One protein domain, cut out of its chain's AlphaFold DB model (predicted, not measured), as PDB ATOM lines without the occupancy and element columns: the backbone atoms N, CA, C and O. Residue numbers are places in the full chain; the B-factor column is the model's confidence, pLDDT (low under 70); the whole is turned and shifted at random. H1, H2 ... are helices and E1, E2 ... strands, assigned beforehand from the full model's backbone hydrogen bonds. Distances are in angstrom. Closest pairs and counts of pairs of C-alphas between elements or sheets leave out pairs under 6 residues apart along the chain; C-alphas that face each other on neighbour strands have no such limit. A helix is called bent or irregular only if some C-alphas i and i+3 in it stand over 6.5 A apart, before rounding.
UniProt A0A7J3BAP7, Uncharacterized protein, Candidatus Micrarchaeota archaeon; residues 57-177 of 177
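This is residues 57 to 177 of the 177 residues of an uncharacterized protein of Candidatus Micrarchaeota archaeon (UniProt A0A7J3BAP7). One twisted and curled sheet of seven strands, E1 to E7, makes a wall with the helices H1 and H2 on one of its faces: H1 over E2, near the edge strand E1, and H2 slantwise over the part from E4 to E7. The opposite face bears no named helix, and E1 and E2 are sharply bent. The 121 printed residues, with two named helices and seven named strands, run H1 E1 E2 E3 E4 E5 E6 E7 H2; the sheet follows the order E1 to E7 and is antiparallel throughout, and the class is mixed, helices and strands. The whole is compact, with a radius of gyration of the C-alphas of 13.8 A and a rounded outline of 35 by 32 by 32 A.

The sheet is a meander, each strand the antiparallel neighbour of the one before: E1, residues 73 to 81; E2, 94 to 103; E3, 110 to 116; E4, 121 to 127; E5, 131 to 139; E6, 142 to 151; E7, 154 to 162. Each strand forms a hairpin with the next. Within hydrogen-bond range are N 77 and O 99 of E1 and E2, 2.8 A; N 102 and O 113 of E2 and E3, 2.8 A; N 112 and O 125 of E3 and E4, 2.9 A; N 124 and O 135 of E4 and E5, 2.9 A; N 134 and O 146 of E5 and E6, 2.9 A; and N 147 and O 159 of E6 and E7, 2.9 A. E1 bends by 99 degrees at residue 78, E2 by 122 degrees at residue 97 and E7 by 58 degrees at residue 159. H2, residues 163 to 176, is on the sheet at a height of 8.6 A, over E4, E5, E6 and E7, though only just over E4 and E7 with 3 C-alphas each; it runs slantwise to the strands, at 40 degrees to E5 on the local plane. Its closest C-alphas to E6 are those of Asp 163 and Thr 143, 4.6 A apart. H1, residues 57 to 64, is on the same face, over E2 at a height of 9.1 A; it runs only just across the strands, at 60.5 degrees to E2 on the local plane. Its closest C-alphas to E1 are those of Ala 60 and Ile 74, 7.2 A apart. H1 and H2 are apart. In both helices every O i to N i+4 pair is within hydrogen-bond range.

From first to last C-alpha, E6 measures 28.0 A, E7 23.2 A, E5 22.1 A, E3 20.3 A, E1 18.2 A, E4 17.8 A and E2 16.6 A. H2 measures 20.3 A and H1 10.2 A. H1 begins at C-alpha 57 (120.785, 144.251, 135.957), E1 at C-alpha 73 (129.333, 145.059, 143.591), and H2 ends at C-alpha 176 (123.626, 140.750, 165.533).

The two C-alphas farthest apart, those of Gly 69 and Lys 87, are 38.2 A apart. The printed part has no cut and ends at Tyr 177, the chain's last residue. The link from E1 to E2, residues 82 to 93, is long. Mean pLDDT of the printed part is 90.2; residue 69 and residues 87 to 89 are under 70.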
ATOM      1  N   SER A  57     121.665 143.120 135.632       85.50
ATOM      2  CA  SER A  57     120.785 144.251 135.957       85.50
ATOM      3  C   SER A  57     119.549 143.822 136.748       85.50
ATOM      4  O   SER A  57     119.123 144.525 137.659       85.50
ATOM      5  N   GLN A  58     118.997 142.645 136.444       87.06
ATOM      6  CA  GLN A  58     117.862 142.092 137.182       87.06
ATOM      7  C   GLN A  58     118.279 141.589 138.570       87.06
ATOM      8  O   GLN A  58     117.545 141.793 139.532       87.06
ATOM      9  N   ILE A  59     119.474 141.000 138.717       89.19
ATOM     10  CA  ILE A  59     120.028 140.696 140.048       89.19
ATOM     11  C   ILE A  59     120.210 141.981 140.855       89.19
ATOM     12  O   ILE A  59     119.825 142.016 142.019       89.19
ATOM     13  N   ALA A  60     120.732 143.044 140.235       86.06
ATOM     14  CA  ALA A  60     120.892 144.346 140.875       86.06
ATOM     15  C   ALA A  60     119.561 144.899 141.388       86.06
ATOM     16  O   ALA A  60     119.490 145.379 142.516       86.06
ATOM     17  N   GLU A  61     118.496 144.781 140.598       87.94
ATOM     18  CA  GLU A  61     117.150 145.181 141.001       87.94
ATOM     19  C   GLU A  61     116.616 144.347 142.177       87.94
ATOM     20  O   GLU A  61     116.110 144.922 143.143       87.94
ATOM     21  N   LEU A  62     116.811 143.020 142.153       85.69
ATOM     22  CA  LEU A  62     116.409 142.116 143.241       85.69
ATOM     23  C   LEU A  62     117.070 142.469 144.578       85.69
ATOM     24  O   LEU A  62     116.438 142.368 145.631       85.69
ATOM     25  N   VAL A  63     118.339 142.880 144.554       87.62
ATOM     26  CA  VAL A  63     119.095 143.179 145.777       87.62
ATOM     27  C   VAL A  63     119.070 144.651 146.181       87.62
ATOM     28  O   VAL A  63     119.447 144.975 147.306       87.62
ATOM     29  N   ARG A  64     118.586 145.553 145.319       82.81
ATOM     30  CA  ARG A  64     118.585 147.008 145.558       82.81
ATOM     31  C   ARG A  64     117.890 147.407 146.857       82.81
ATOM     32  O   ARG A  64     118.356 148.311 147.544       82.81
ATOM     33  N   GLN A  65     116.792 146.733 147.199       75.06
ATOM     34  CA  GLN A  65     116.053 146.992 148.439       75.06
ATOM     35  C   GLN A  65     116.843 146.574 149.685       75.06
ATOM     36  O   GLN A  65     116.742 147.236 150.707       75.06
ATOM     37  N   LYS A  66     117.651 145.509 149.591       78.69
ATOM     38  CA  LYS A  66     118.506 145.023 150.687       78.69
ATOM     39  C   LYS A  66     119.764 145.866 150.878       78.69
ATOM     40  O   LYS A  66     120.374 145.836 151.936       78.69
ATOM     41  N   ALA A  67     120.191 146.570 149.833       77.50
ATOM     42  CA  ALA A  67     121.392 147.392 149.861       77.50
ATOM     43  C   ALA A  67     121.197 148.736 150.592       77.50
ATOM     44  O   ALA A  67     122.147 149.515 150.664       77.50
ATOM     45  N   ASP A  68     119.989 149.037 151.090       75.94
ATOM     46  CA  ASP A  68     119.618 150.326 151.697       75.94
ATOM     47  C   ASP A  68     120.000 151.529 150.818       75.94
ATOM     48  O   ASP A  68     120.475 152.564 151.283       75.94
ATOM     49  N   GLY A  69     119.841 151.374 149.500       69.50
ATOM     50  CA  GLY A  69     120.179 152.407 148.520       69.50
ATOM     51  C   GLY A  69     121.673 152.558 148.211       69.50
ATOM     52  O   GLY A  69     122.023 153.437 147.426       69.50
ATOM     53  N   ARG A  70     122.548 151.713 148.771       76.25
ATOM     54  CA  ARG A  70     123.978 151.677 148.431       76.25
ATOM     55  C   ARG A  70     124.221 150.950 147.110       76.25
ATOM     56  O   ARG A  70     123.491 150.033 146.737       76.25
ATOM     57  N   GLU A  71     125.285 151.346 146.419       76.75
ATOM     58  CA  GLU A  71     125.787 150.602 145.268       76.75
ATOM     59  C   GLU A  71     126.434 149.296 145.749       76.75
ATOM     60  O   GLU A  71     127.236 149.293 146.684       76.75
ATOM     61  N   VAL A  72     126.055 148.180 145.127       83.81
ATOM     62  CA  VAL A  72     126.562 146.844 145.454       83.81
ATOM     63  C   VAL A  72     127.363 146.294 144.293       83.81
ATOM     64  O   VAL A  72     126.974 146.413 143.132       83.81
ATOM     65  N   ASN A  73     128.491 145.665 144.608       90.69
ATOM     66  CA  ASN A  73     129.333 145.059 143.591       90.69
ATOM     67  C   ASN A  73     128.762 143.688 143.210       90.69
ATOM     68  O   ASN A  73     128.717 142.782 144.045       90.69
ATOM     69  N   ILE A  74     128.338 143.542 141.955       93.81
ATOM     70  CA  ILE A  74     127.773 142.302 141.418       93.81
ATOM     71  C   ILE A  74     128.708 141.765 140.344       93.81
ATOM     72  O   ILE A  74     129.033 142.454 139.378       93.81
ATOM     73  N   ARG A  75     129.135 140.512 140.500       95.00
ATOM     74  CA  ARG A  75     130.064 139.847 139.584       95.00
ATOM     75  C   ARG A  75     129.513 138.509 139.139       95.00
ATOM     76  O   ARG A  75     129.155 137.669 139.960       95.00
ATOM     77  N   GLU A  76     129.515 138.277 137.834       95.12
ATOM     78  CA  GLU A  76     129.295 136.941 137.293       95.12
ATOM     79  C   GLU A  76     130.534 136.070 137.542       95.12
ATOM     80  O   GLU A  76     131.666 136.477 137.274       95.12
ATOM     81  N   ARG A  77     130.333 134.866 138.084       93.00
ATOM     82  CA  ARG A  77     131.407 133.921 138.401       93.00
ATOM     83  C   ARG A  77     131.072 132.527 137.904       93.00
ATOM     84  O   ARG A  77     129.974 132.025 138.125       93.00
ATOM     85  N   LYS A  78     132.050 131.865 137.286       91.31
ATOM     86  CA  LYS A  78     131.955 130.445 136.938       91.31
ATOM     87  C   LYS A  78     132.244 129.602 138.178       91.31
ATOM     88  O   LYS A  78     133.403 129.362 138.510       91.31
ATOM     89  N   GLY A  79     131.181 129.172 138.845       87.88
ATOM     90  CA  GLY A  79     131.246 128.408 140.077       87.88
ATOM     91  C   GLY A  79     131.706 129.218 141.287       87.88
ATOM     92  O   GLY A  79     132.233 130.330 141.185       87.88
ATOM     93  N   PHE A  80     131.499 128.640 142.462       90.62
ATOM     94  CA  PHE A  80     131.982 129.176 143.723       90.62
ATOM     95  C   PHE A  80     132.174 128.060 144.750       90.62
ATOM     96  O   PHE A  80     131.558 126.996 144.676       90.62
ATOM     97  N   CYS A  81     133.022 128.347 145.730       90.69
ATOM     98  CA  CYS A  81     133.137 127.591 146.963       90.69
ATOM     99  C   CYS A  81     133.138 128.593 148.115       90.69
ATOM    100  O   CYS A  81     134.079 129.379 148.233       90.69
ATOM    101  N   ALA A  82     132.074 128.607 148.917       89.81
ATOM    102  CA  ALA A  82     131.963 129.522 150.048       89.81
ATOM    103  C   ALA A  82     132.649 128.954 151.299       89.81
ATOM    104  O   ALA A  82     133.404 129.664 151.959       89.81
ATOM    105  N   VAL A  83     132.449 127.663 151.587       88.75
ATOM    106  CA  VAL A  83     133.079 126.970 152.718       88.75
ATOM    107  C   VAL A  83     133.185 125.468 152.453       88.75
ATOM    108  O   VAL A  83     132.243 124.853 151.961       88.75
ATOM    109  N   HIS A  84     134.350 124.899 152.782       76.38
ATOM    110  CA  HIS A  84     134.647 123.458 152.807       76.38
ATOM    111  C   HIS A  84     134.027 122.626 151.672       76.38
ATOM    112  O   HIS A  84     133.240 121.704 151.891       76.38
ATOM    113  N   CYS A  85     134.394 122.947 150.435       79.50
ATOM    114  CA  CYS A  85     133.850 122.270 149.264       79.50
ATOM    115  C   CYS A  85     134.705 121.059 148.898       79.50
ATOM    116  O   CYS A  85     135.936 121.134 148.845       79.50
ATOM    117  N   LYS A  86     134.040 119.935 148.635       70.12
ATOM    118  CA  LYS A  86     134.686 118.717 148.146       70.12
ATOM    119  C   LYS A  86     135.164 118.909 146.698       70.12
ATOM    120  O   LYS A  86     134.700 119.798 145.985       70.12
ATOM    121  N   LYS A  87     136.126 118.081 146.268       67.12
ATOM    122  CA  LYS A  87     136.776 118.169 144.940       67.12
ATOM    123  C   LYS A  87     135.809 118.017 143.756       67.12
ATOM    124  O   LYS A  87     136.122 118.490 142.671       67.12
ATOM    125  N   ASP A  88     134.668 117.370 143.961       66.56
ATOM    126  CA  ASP A  88     133.582 117.195 142.993       66.56
ATOM    127  C   ASP A  88     132.699 118.448 142.825       66.56
ATOM    128  O   ASP A  88     131.896 118.514 141.898       66.56
ATOM    129  N   GLY A  89     132.883 119.483 143.655       63.34
ATOM    130  CA  GLY A  89     132.266 120.801 143.467       63.34
ATOM    131  C   GLY A  89     130.777 120.879 143.819       63.34
ATOM    132  O   GLY A  89     130.197 121.965 143.740       63.34
ATOM    133  N   GLU A  90     130.168 119.778 144.259       71.94
ATOM    134  CA  GLU A  90     128.780 119.736 144.715       71.94
ATOM    135  C   GLU A  90     128.690 119.691 146.243       71.94
ATOM    136  O   GLU A  90     129.226 118.812 146.919       71.94
ATOM    137  N   GLY A  91     127.967 120.653 146.804       86.69
ATOM    138  CA  GLY A  91     127.735 120.766 148.233       86.69
ATOM    139  C   GLY A  91     126.784 121.920 148.533       86.69
ATOM    140  O   GLY A  91     126.538 122.754 147.661       86.69
ATOM    141  N   PRO A  92     126.267 122.012 149.770       91.75
ATOM    142  CA  PRO A  92     125.352 123.087 150.161       91.75
ATOM    143  C   PRO A  92     125.971 124.480 149.996       91.75
ATOM    144  O   PRO A  92     125.247 125.457 149.861       91.75
ATOM    145  N   PHE A  93     127.300 124.582 149.967       94.25
ATOM    146  CA  PHE A  93     128.018 125.852 149.903       94.25
ATOM    147  C   PHE A  93     128.942 125.969 148.687       94.25
ATOM    148  O   PHE A  93     129.907 126.737 148.707       94.25
ATOM    149  N   SER A  94     128.659 125.210 147.624       92.75
ATOM    150  CA  SER A  94     129.403 125.277 146.370       92.75
ATOM    151  C   SER A  94     128.517 125.095 145.149       92.75
ATOM    152  O   SER A  94     127.451 124.486 145.196       92.75
ATOM    153  N   SER A  95     128.996 125.602 144.021       90.62
ATOM    154  CA  SER A  95     128.434 125.288 142.716       90.62
ATOM    155  C   SER A  95     129.538 125.289 141.673       90.62
ATOM    156  O   SER A  95     130.463 126.094 141.743       90.62
ATOM    157  N   ASN A  96     129.423 124.418 140.679       90.38
ATOM    158  CA  ASN A  96     130.233 124.456 139.461       90.38
ATOM    159  C   ASN A  96     129.554 125.249 138.326       90.38
ATOM    160  O   ASN A  96     130.159 125.462 137.275       90.38
ATOM    161  N   LYS A  97     128.305 125.686 138.534       90.12
ATOM    162  CA  LYS A  97     127.528 126.469 137.570       90.12
ATOM    163  C   LYS A  97     127.882 127.945 137.665       90.12
ATOM    164  O   LYS A  97     128.417 128.410 138.669       90.12
ATOM    165  N   THR A  98     127.558 128.694 136.620       92.38
ATOM    166  CA  THR A  98     127.671 130.149 136.665       92.38
ATOM    167  C   THR A  98     126.682 130.730 137.673       92.38
ATOM    168  O   THR A  98     125.508 130.352 137.693       92.38
ATOM    169  N   VAL A  99     127.171 131.638 138.510       94.69
ATOM    170  CA  VAL A  99     126.418 132.325 139.562       94.69
ATOM    171  C   VAL A  99     126.710 133.819 139.526       94.69
ATOM    172  O   VAL A  99     127.709 134.257 138.952       94.69
ATOM    173  N   TYR A 100     125.866 134.594 140.190       95.88
ATOM    174  CA  TYR A 100     126.105 135.998 140.484       95.88
ATOM    175  C   TYR A 100     126.531 136.145 141.942       95.88
ATOM    176  O   TYR A 100     125.775 135.798 142.843       95.88
ATOM    177  N   GLU A 101     127.750 136.628 142.173       96.94
ATOM    178  CA  GLU A 101     128.236 137.026 143.496       96.94
ATOM    179  C   GLU A 101     127.861 138.490 143.733       96.94
ATOM    180  O   GLU A 101     128.278 139.357 142.965       96.94
ATOM    181  N   VAL A 102     127.112 138.757 144.799       96.19
ATOM    182  CA  VAL A 102     126.800 140.102 145.286       96.19
ATOM    183  C   VAL A 102     127.584 140.348 146.570       96.19
ATOM    184  O   VAL A 102     127.500 139.560 147.513       96.19
ATOM    185  N   ASP A 103     128.368 141.423 146.593       95.06
ATOM    186  CA  ASP A 103     129.217 141.799 147.722       95.06
ATOM    187  C   ASP A 103     128.647 143.027 148.443       95.06
ATOM    188  O   ASP A 103     128.648 144.134 147.902       95.06
ATOM    189  N   PHE A 104     128.169 142.810 149.669       92.62
ATOM    190  CA  PHE A 104     127.676 143.845 150.585       92.62
ATOM    191  C   PHE A 104     128.703 144.180 151.677       92.62
ATOM    192  O   PHE A 104     128.394 144.930 152.606       92.62
ATOM    193  N   SER A 105     129.907 143.603 151.601       92.38
ATOM    194  CA  SER A 105     130.913 143.719 152.654       92.38
ATOM    195  C   SER A 105     131.286 145.179 152.912       92.38
ATOM    196  O   SER A 105     131.440 145.984 151.992       92.38
ATOM    197  N   THR A 106     131.476 145.512 154.186       89.88
ATOM    198  CA  THR A 106     131.976 146.819 154.628       89.88
ATOM    199  C   THR A 106     133.205 146.624 155.514       89.88
ATOM    200  O   THR A 106     133.684 145.503 155.691       89.88
ATOM    201  N   SER A 107     133.778 147.707 156.043       88.75
ATOM    202  CA  SER A 107     134.955 147.600 156.910       88.75
ATOM    203  C   SER A 107     134.636 146.755 158.150       88.75
ATOM    204  O   SER A 107     133.778 147.125 158.944       88.75
ATOM    205  N   GLY A 108     135.304 145.608 158.301       88.75
ATOM    206  CA  GLY A 108     135.094 144.681 159.423       88.75
ATOM    207  C   GLY A 108     133.923 143.699 159.264       88.75
ATOM    208  O   GLY A 108     133.873 142.719 160.005       88.75
ATOM    209  N   LEU A 109     133.042 143.893 158.275       92.75
ATOM    210  CA  LEU A 109     131.894 143.022 158.006       92.75
ATOM    211  C   LEU A 109     132.068 142.289 156.676       92.75
ATOM    212  O   LEU A 109     132.134 142.896 155.606       92.75
ATOM    213  N   TYR A 110     132.062 140.965 156.738       95.06
ATOM    214  CA  TYR A 110     131.859 140.109 155.581       95.06
ATOM    215  C   TYR A 110     130.359 139.927 155.346       95.06
ATOM    216  O   TYR A 110     129.670 139.412 156.222       95.06
ATOM    217  N   HIS A 111     129.863 140.285 154.159       95.19
ATOM    218  CA  HIS A 111     128.504 139.939 153.729       95.19
ATOM    219  C   HIS A 111     128.478 139.687 152.223       95.19
ATOM    220  O   HIS A 111     128.700 140.598 151.426       95.19
ATOM    221  N   LYS A 112     128.235 138.436 151.824       96.25
ATOM    222  CA  LYS A 112     128.138 138.042 150.412       96.25
ATOM    223  C   LYS A 112     126.936 137.155 150.158       96.25
ATOM    224  O   LYS A 112     126.658 136.244 150.933       96.25
ATOM    225  N   GLU A 113     126.287 137.364 149.025       96.69
ATOM    226  CA  GLU A 113     125.218 136.506 148.520       96.69
ATOM    227  C   GLU A 113     125.615 135.919 147.159       96.69
ATOM    228  O   GLU A 113     126.284 136.562 146.353       96.69
ATOM    229  N   PHE A 114     125.192 134.687 146.893       96.12
ATOM    230  CA  PHE A 114     125.394 133.997 145.624       96.12
ATOM    231  C   PHE A 114     124.039 133.616 145.040       96.12
ATOM    232  O   PHE A 114     123.289 132.869 145.669       96.12
ATOM    233  N   TYR A 115     123.740 134.088 143.835       95.12
ATOM    234  CA  TYR A 115     122.491 133.817 143.124       95.12
ATOM    235  C   TYR A 115     122.725 132.925 141.905       95.12
ATOM    236  O   TYR A 115     123.750 133.031 141.232       95.12
ATOM    237  N   SER A 116     121.775 132.047 141.591       92.69
ATOM    238  CA  SER A 116     121.789 131.290 140.338       92.69
ATOM    239  C   SER A 116     121.458 132.187 139.137       92.69
ATOM    240  O   SER A 116     120.925 133.285 139.290       92.69
ATOM    241  N   LYS A 117     121.700 131.676 137.923       90.00
ATOM    242  CA  LYS A 117     121.209 132.281 136.671       90.00
ATOM    243  C   LYS A 117     119.685 132.361 136.581       90.00
ATOM    244  O   LYS A 117     119.180 133.145 135.799       90.00
ATOM    245  N   ASP A 118     118.959 131.616 137.408       89.12
ATOM    246  CA  ASP A 118     117.499 131.708 137.512       89.12
ATOM    247  C   ASP A 118     117.056 132.746 138.575       89.12
ATOM    248  O   ASP A 118     115.869 132.877 138.857       89.12
ATOM    249  N   GLY A 119     117.992 133.459 139.218       89.00
ATOM    250  CA  GLY A 119     117.700 134.470 140.242       89.00
ATOM    251  C   GLY A 119     117.444 133.921 141.650       89.00
ATOM    252  O   GLY A 119     117.061 134.675 142.543       89.00
ATOM    253  N   PHE A 120     117.672 132.626 141.897       91.50
ATOM    254  CA  PHE A 120     117.498 132.041 143.230       91.50
ATOM    255  C   PHE A 120     118.726 132.273 144.106       91.50
ATOM    256  O   PHE A 120     119.847 131.992 143.684       91.50
ATOM    257  N   LEU A 121     118.511 132.706 145.350       94.00
ATOM    258  CA  LEU A 121     119.567 132.767 146.358       94.00
ATOM    259  C   LEU A 121     120.046 131.346 146.688       94.00
ATOM    260  O   LEU A 121     119.288 130.533 147.215       94.00
ATOM    261  N   LEU A 122     121.308 131.063 146.378       94.81
ATOM    262  CA  LEU A 122     121.959 129.783 146.645       94.81
ATOM    263  C   LEU A 122     122.632 129.789 148.011       94.81
ATOM    264  O   LEU A 122     122.445 128.863 148.791       94.81
ATOM    265  N   VAL A 123     123.431 130.817 148.293       96.81
ATOM    266  CA  VAL A 123     124.181 130.931 149.546       96.81
ATOM    267  C   VAL A 123     124.219 132.381 149.987       96.81
ATOM    268  O   VAL A 123     124.458 133.270 149.177       96.81
ATOM    269  N   GLU A 124     124.037 132.606 151.278       97.06
ATOM    270  CA  GLU A 124     124.291 133.876 151.940       97.06
ATOM    271  C   GLU A 124     125.326 133.659 153.042       97.06
ATOM    272  O   GLU A 124     125.217 132.715 153.821       97.06
ATOM    273  N   GLY A 125     126.349 134.504 153.086       97.38
ATOM    274  CA  GLY A 125     127.401 134.463 154.089       97.38
ATOM    275  C   GLY A 125     127.512 135.793 154.823       97.38
ATOM    276  O   GLY A 125     127.604 136.822 154.159       97.38
ATOM    277  N   ILE A 126     127.531 135.770 156.158       96.81
ATOM    278  CA  ILE A 126     127.693 136.948 157.028       96.81
ATOM    279  C   ILE A 126     128.739 136.639 158.100       96.81
ATOM    280  O   ILE A 126     128.847 135.502 158.551       96.81
ATOM    281  N   GLY A 127     129.541 137.619 158.499       96.19
ATOM    282  CA  GLY A 127     130.468 137.467 159.612       96.19
ATOM    283  C   GLY A 127     131.553 138.525 159.613       96.19
ATOM    284  O   GLY A 127     131.388 139.611 159.070       96.19
ATOM    285  N   ASN A 128     132.707 138.194 160.171       94.75
ATOM    286  CA  ASN A 128     133.856 139.081 160.265       94.75
ATOM    287  C   ASN A 128     135.149 138.343 159.859       94.75
ATOM    288  O   ASN A 128     135.152 137.450 158.999       94.75
ATOM    289  N   GLU A 129     136.285 138.789 160.392       92.12
ATOM    290  CA  GLU A 129     137.605 138.242 160.089       92.12
ATOM    291  C   GLU A 129     137.948 136.940 160.824       92.12
ATOM    292  O   GLU A 129     138.843 136.227 160.364       92.12
ATOM    293  N   SER A 130     137.247 136.613 161.912       92.00
ATOM    294  CA  SER A 130     137.491 135.425 162.740       92.00
ATOM    295  C   SER A 130     136.407 134.359 162.578       92.00
ATOM    296  O   SER A 130     136.715 133.165 162.579       92.00
ATOM    297  N   GLU A 131     135.161 134.779 162.366       94.88
ATOM    298  CA  GLU A 131     133.989 133.914 162.276       94.88
ATOM    299  C   GLU A 131     133.095 134.311 161.104       94.88
ATOM    300  O   GLU A 131     132.837 135.490 160.868       94.88
ATOM    301  N   ARG A 132     132.584 133.313 160.381       96.38
ATOM    302  CA  ARG A 132     131.566 133.492 159.347       96.38
ATOM    303  C   ARG A 132     130.495 132.429 159.446       96.38
ATOM    304  O   ARG A 132     130.767 131.276 159.755       96.38
ATOM    305  N   TRP A 133     129.291 132.822 159.092       97.56
ATOM    306  CA  TRP A 133     128.123 131.975 159.005       97.56
ATOM    307  C   TRP A 133     127.682 131.907 157.557       97.56
ATOM    308  O   TRP A 133     127.583 132.940 156.899       97.56
ATOM    309  N   PHE A 134     127.416 130.704 157.060       97.31
ATOM    310  CA  PHE A 134     126.943 130.489 155.698       97.31
ATOM    311  C   PHE A 134     125.622 129.741 155.723       97.31
ATOM    312  O   PHE A 134     125.535 128.645 156.272       97.31
ATOM    313  N   ARG A 135     124.605 130.314 155.087       97.56
ATOM    314  CA  ARG A 135     123.285 129.718 154.926       97.56
ATOM    315  C   ARG A 135     123.027 129.371 153.469       97.56
ATOM    316  O   ARG A 135     123.194 130.211 152.594       97.56
ATOM    317  N   ASN A 136     122.527 128.166 153.230       97.00
ATOM    318  CA  ASN A 136     121.832 127.804 152.004       97.00
ATOM    319  C   ASN A 136     120.347 127.600 152.341       97.00
ATOM    320  O   ASN A 136     120.025 126.682 153.096       97.00
ATOM    321  N   PRO A 137     119.434 128.442 151.832       95.44
ATOM    322  CA  PRO A 137     118.018 128.365 152.175       95.44
ATOM    323  C   PRO A 137     117.270 127.211 151.490       95.44
ATOM    324  O   PRO A 137     116.112 126.978 151.820       95.44
ATOM    325  N   ASN A 138     117.864 126.539 150.499       92.94
ATOM    326  CA  ASN A 138     117.144 125.580 149.663       92.94
ATOM    327  C   ASN A 138     118.045 124.460 149.113       92.94
ATOM    328  O   ASN A 138     117.973 124.082 147.939       92.94
ATOM    329  N   TRP A 139     118.916 123.900 149.951       92.00
ATOM    330  CA  TRP A 139     119.723 122.755 149.551       92.00
ATOM    331  C   TRP A 139     118.894 121.476 149.638       92.00
ATOM    332  O   TRP A 139     118.571 121.007 150.727       92.00
ATOM    333  N   LYS A 140     118.547 120.893 148.484       90.50
ATOM    334  CA  LYS A 140     117.729 119.667 148.394       90.50
ATOM    335  C   LYS A 140     116.410 119.770 149.189       90.50
ATOM    336  O   LYS A 140     115.980 118.797 149.802       90.50
ATOM    337  N   GLY A 141     115.786 120.953 149.177       91.06
ATOM    338  CA  GLY A 141     114.532 121.227 149.885       91.06
ATOM    339  C   GLY A 141     114.683 121.506 151.383       91.06
ATOM    340  O   GLY A 141     113.686 121.467 152.097       91.06
ATOM    341  N   LYS A 142     115.907 121.759 151.861       92.81
ATOM    342  CA  LYS A 142     116.209 122.060 153.263       92.81
ATOM    343  C   LYS A 142     116.985 123.360 153.414       92.81
ATOM    344  O   LYS A 142     117.796 123.709 152.553       92.81
ATOM    345  N   THR A 143     116.800 124.015 154.557       95.88
ATOM    346  CA  THR A 143     117.697 125.091 154.990       95.88
ATOM    347  C   THR A 143     118.912 124.461 155.670       95.88
ATOM    348  O   THR A 143     118.763 123.641 156.571       95.88
ATOM    349  N   VAL A 144     120.119 124.842 155.258       96.19
ATOM    350  CA  VAL A 144     121.381 124.427 155.885       96.19
ATOM    351  C   VAL A 144     122.128 125.674 156.325       96.19
ATOM    352  O   VAL A 144     122.239 126.630 155.559       96.19
ATOM    353  N   LEU A 145     122.654 125.664 157.542       97.06
ATOM    354  CA  LEU A 145     123.477 126.731 158.096       97.06
ATOM    355  C   LEU A 145     124.751 126.112 158.659       97.06
ATOM    356  O   LEU A 145     124.698 125.076 159.312       97.06
ATOM    357  N   VAL A 146     125.891 126.745 158.415       96.88
ATOM    358  CA  VAL A 146     127.165 126.320 158.991       96.88
ATOM    359  C   VAL A 146     127.899 127.513 159.577       96.88
ATOM    360  O   VAL A 146     127.963 128.583 158.962       96.88
ATOM    361  N   ARG A 147     128.470 127.311 160.761       96.00
ATOM    362  CA  ARG A 147     129.462 128.202 161.350       96.00
ATOM    363  C   ARG A 147     130.837 127.810 160.848       96.00
ATOM    364  O   ARG A 147     131.175 126.628 160.844       96.00
ATOM    365  N   ALA A 148     131.642 128.786 160.463       95.44
ATOM    366  CA  ALA A 148     133.011 128.584 160.041       95.44
ATOM    367  C   ALA A 148     133.960 129.533 160.770       95.44
ATOM    368  O   ALA A 148     133.748 130.745 160.796       95.44
ATOM    369  N   LEU A 149     135.046 128.982 161.304       94.31
ATOM    370  CA  LEU A 149     136.117 129.743 161.937       94.31
ATOM    371  C   LEU A 149     137.351 129.773 161.041       94.31
ATOM    372  O   LEU A 149     137.625 128.837 160.280       94.31
ATOM    373  N   LYS A 150     138.100 130.869 161.116       90.06
ATOM    374  CA  LYS A 150     139.326 131.035 160.343       90.06
ATOM    375  C   LYS A 150     140.502 130.348 161.039       90.06
ATOM    376  O   LYS A 150     140.902 130.753 162.126       90.06
ATOM    377  N   THR A 151     141.116 129.379 160.365       85.94
ATOM    378  CA  THR A 151     142.376 128.753 160.793       85.94
ATOM    379  C   THR A 151     143.425 128.994 159.714       85.94
ATOM    380  O   THR A 151     143.383 128.410 158.628       85.94
ATOM    381  N   GLY A 152     144.361 129.907 159.985       85.56
ATOM    382  CA  GLY A 152     145.297 130.397 158.973       85.56
ATOM    383  C   GLY A 152     144.569 131.159 157.858       85.56
ATOM    384  O   GLY A 152     143.879 132.145 158.115       85.56
ATOM    385  N   SER A 153     144.722 130.715 156.610       82.81
ATOM    386  CA  SER A 153     144.045 131.292 155.438       82.81
ATOM    387  C   SER A 153     142.753 130.564 155.042       82.81
ATOM    388  O   SER A 153     142.115 130.954 154.062       82.81
ATOM    389  N   ILE A 154     142.355 129.524 155.780       82.06
ATOM    390  CA  ILE A 154     141.252 128.626 155.423       82.06
ATOM    391  C   ILE A 154     140.096 128.797 156.418       82.06
ATOM    392  O   ILE A 154     140.309 128.944 157.620       82.06
ATOM    393  N   TRP A 155     138.865 128.758 155.908       87.44
ATOM    394  CA  TRP A 155     137.638 128.739 156.708       87.44
ATOM    395  C   TRP A 155     137.205 127.297 156.962       87.44
ATOM    396  O   TRP A 155     136.888 126.570 156.016       87.44
ATOM    397  N   TYR A 156     137.203 126.888 158.230       89.50
ATOM    398  CA  TYR A 156     136.829 125.542 158.650       89.50
ATOM    399  C   TYR A 156     135.434 125.539 159.265       89.50
ATOM    400  O   TYR A 156     135.196 126.312 160.189       89.50
ATOM    401  N   PRO A 157     134.525 124.673 158.792       92.06
ATOM    402  CA  PRO A 157     133.218 124.514 159.397       92.06
ATOM    403  C   PRO A 157     133.377 123.873 160.777       92.06
ATOM    404  O   PRO A 157     134.112 122.896 160.922       92.06
ATOM    405  N   THR A 158     132.708 124.430 161.781       92.06
ATOM    406  CA  THR A 158     132.775 123.954 163.169       92.06
ATOM    407  C   THR A 158     131.451 123.397 163.663       92.06
ATOM    408  O   THR A 158     131.454 122.476 164.471       92.06
ATOM    409  N   GLU A 159     130.332 123.944 163.187       93.50
ATOM    410  CA  GLU A 159     128.981 123.577 163.623       93.50
ATOM    411  C   GLU A 159     128.032 123.642 162.425       93.50
ATOM    412  O   GLU A 159     128.088 124.604 161.653       93.50
ATOM    413  N   ASP A 160     127.166 122.640 162.273       93.62
ATOM    414  CA  ASP A 160     126.129 122.576 161.248       93.62
ATOM    415  C   ASP A 160     124.724 122.499 161.858       93.62
ATOM    416  O   ASP A 160     124.474 121.804 162.839       93.62
ATOM    417  N   TYR A 161     123.797 123.227 161.244       95.44
ATOM    418  CA  TYR A 161     122.401 123.328 161.651       95.44
ATOM    419  C   TYR A 161     121.501 123.109 160.437       95.44
ATOM    420  O   TYR A 161     121.856 123.466 159.306       95.44
ATOM    421  N   MET A 162     120.303 122.564 160.660       95.56
ATOM    422  CA  MET A 162     119.350 122.274 159.585       95.56
ATOM    423  C   MET A 162     117.934 122.770 159.888       95.56
ATOM    424  O   MET A 162     117.520 122.906 161.041       95.56
ATOM    425  N   ASP A 163     117.184 123.018 158.817       95.38
ATOM    426  CA  ASP A 163     115.751 123.303 158.809       95.38
ATOM    427  C   ASP A 163     115.365 124.412 159.809       95.38
ATOM    428  O   ASP A 163     115.919 125.513 159.767       95.38
ATOM    429  N   LYS A 164     114.422 124.144 160.722       94.25
ATOM    430  CA  LYS A 164     113.890 125.148 161.661       94.25
ATOM    431  C   LYS A 164     114.957 125.741 162.578       94.25
ATOM    432  O   LYS A 164     114.869 126.915 162.929       94.25
ATOM    433  N   GLU A 165     115.936 124.940 162.986       95.50
ATOM    434  CA  GLU A 165     117.027 125.412 163.839       95.50
ATOM    435  C   GLU A 165     117.940 126.362 163.064       95.50
ATOM    436  O   GLU A 165     118.240 127.455 163.545       95.50
ATOM    437  N   ALA A 166     118.291 125.995 161.827       95.56
ATOM    438  CA  ALA A 166     119.064 126.851 160.938       95.56
ATOM    439  C   ALA A 166     118.352 128.185 160.666       95.56
ATOM    440  O   ALA A 166     118.986 129.234 160.688       95.56
ATOM    441  N   GLU A 167     117.037 128.169 160.437       94.81
ATOM    442  CA  GLU A 167     116.248 129.385 160.207       94.81
ATOM    443  C   GLU A 167     116.186 130.286 161.442       94.81
ATOM    444  O   GLU A 167     116.415 131.494 161.336       94.81
ATOM    445  N   ALA A 168     115.919 129.705 162.615       95.75
ATOM    446  CA  ALA A 168     115.846 130.448 163.867       95.75
ATOM    447  C   ALA A 168     117.200 131.066 164.242       95.75
ATOM    448  O   ALA A 168     117.255 132.219 164.672       95.75
ATOM    449  N   LEU A 169     118.291 130.316 164.069       96.38
ATOM    450  CA  LEU A 169     119.636 130.805 164.348       96.38
ATOM    451  C   LEU A 169     120.070 131.862 163.326       96.38
ATOM    452  O   LEU A 169     120.617 132.890 163.715       96.38
ATOM    453  N   TRP A 170     119.752 131.675 162.042       96.88
ATOM    454  CA  TRP A 170     120.056 132.658 161.001       96.88
ATOM    455  C   TRP A 170     119.392 134.013 161.248       96.88
ATOM    456  O   TRP A 170     120.020 135.049 161.048       96.88
ATOM    457  N   ALA A 171     118.137 134.015 161.708       94.81
ATOM    458  CA  ALA A 171     117.437 135.249 162.044       94.81
ATOM    459  C   ALA A 171     118.135 136.023 163.176       94.81
ATOM    460  O   ALA A 171     118.186 137.248 163.123       94.81
ATOM    461  N   LYS A 172     118.700 135.316 164.166       96.19
ATOM    462  CA  LYS A 172     119.494 135.924 165.246       96.19
ATOM    463  C   LYS A 172     120.816 136.478 164.723       96.19
ATOM    464  O   LYS A 172     121.089 137.651 164.922       96.19
ATOM    465  N   ILE A 173     121.566 135.676 163.963       94.56
ATOM    466  CA  ILE A 173     122.838 136.099 163.357       94.56
ATOM    467  C   ILE A 173     122.640 137.367 162.520       94.56
ATOM    468  O   ILE A 173     123.409 138.306 162.645       94.56
ATOM    469  N   LYS A 174     121.582 137.437 161.707       92.19
ATOM    470  CA  LYS A 174     121.270 138.635 160.911       92.19
ATOM    471  C   LYS A 174     120.915 139.880 161.720       92.19
ATOM    472  O   LYS A 174     120.949 140.961 161.154       92.19
ATOM    473  N   ALA A 175     120.475 139.731 162.964       89.88
ATOM    474  CA  ALA A 175     120.170 140.865 163.830       89.88
ATOM    475  C   ALA A 175     121.413 141.353 164.592       89.88
ATOM    476  O   ALA A 175     121.468 142.520 164.973       89.88
ATOM    477  N   ASP A 176     122.384 140.464 164.809       88.50
ATOM    478  CA  ASP A 176     123.626 140.750 165.533       88.50
ATOM    479  C   ASP A 176     124.713 141.394 164.644       88.50
ATOM    480  O   ASP A 176     125.700 141.917 165.166       88.50
ATOM    481  N   TYR A 177     124.534 141.358 163.320       83.06
ATOM    482  CA  TYR A 177     125.419 141.931 162.298       83.06
ATOM    483  C   TYR A 177     124.695 142.995 161.474       83.06
ATOM    484  O   TYR A 177     125.354 144.003 161.130       83.06
TER     485      TYR A 177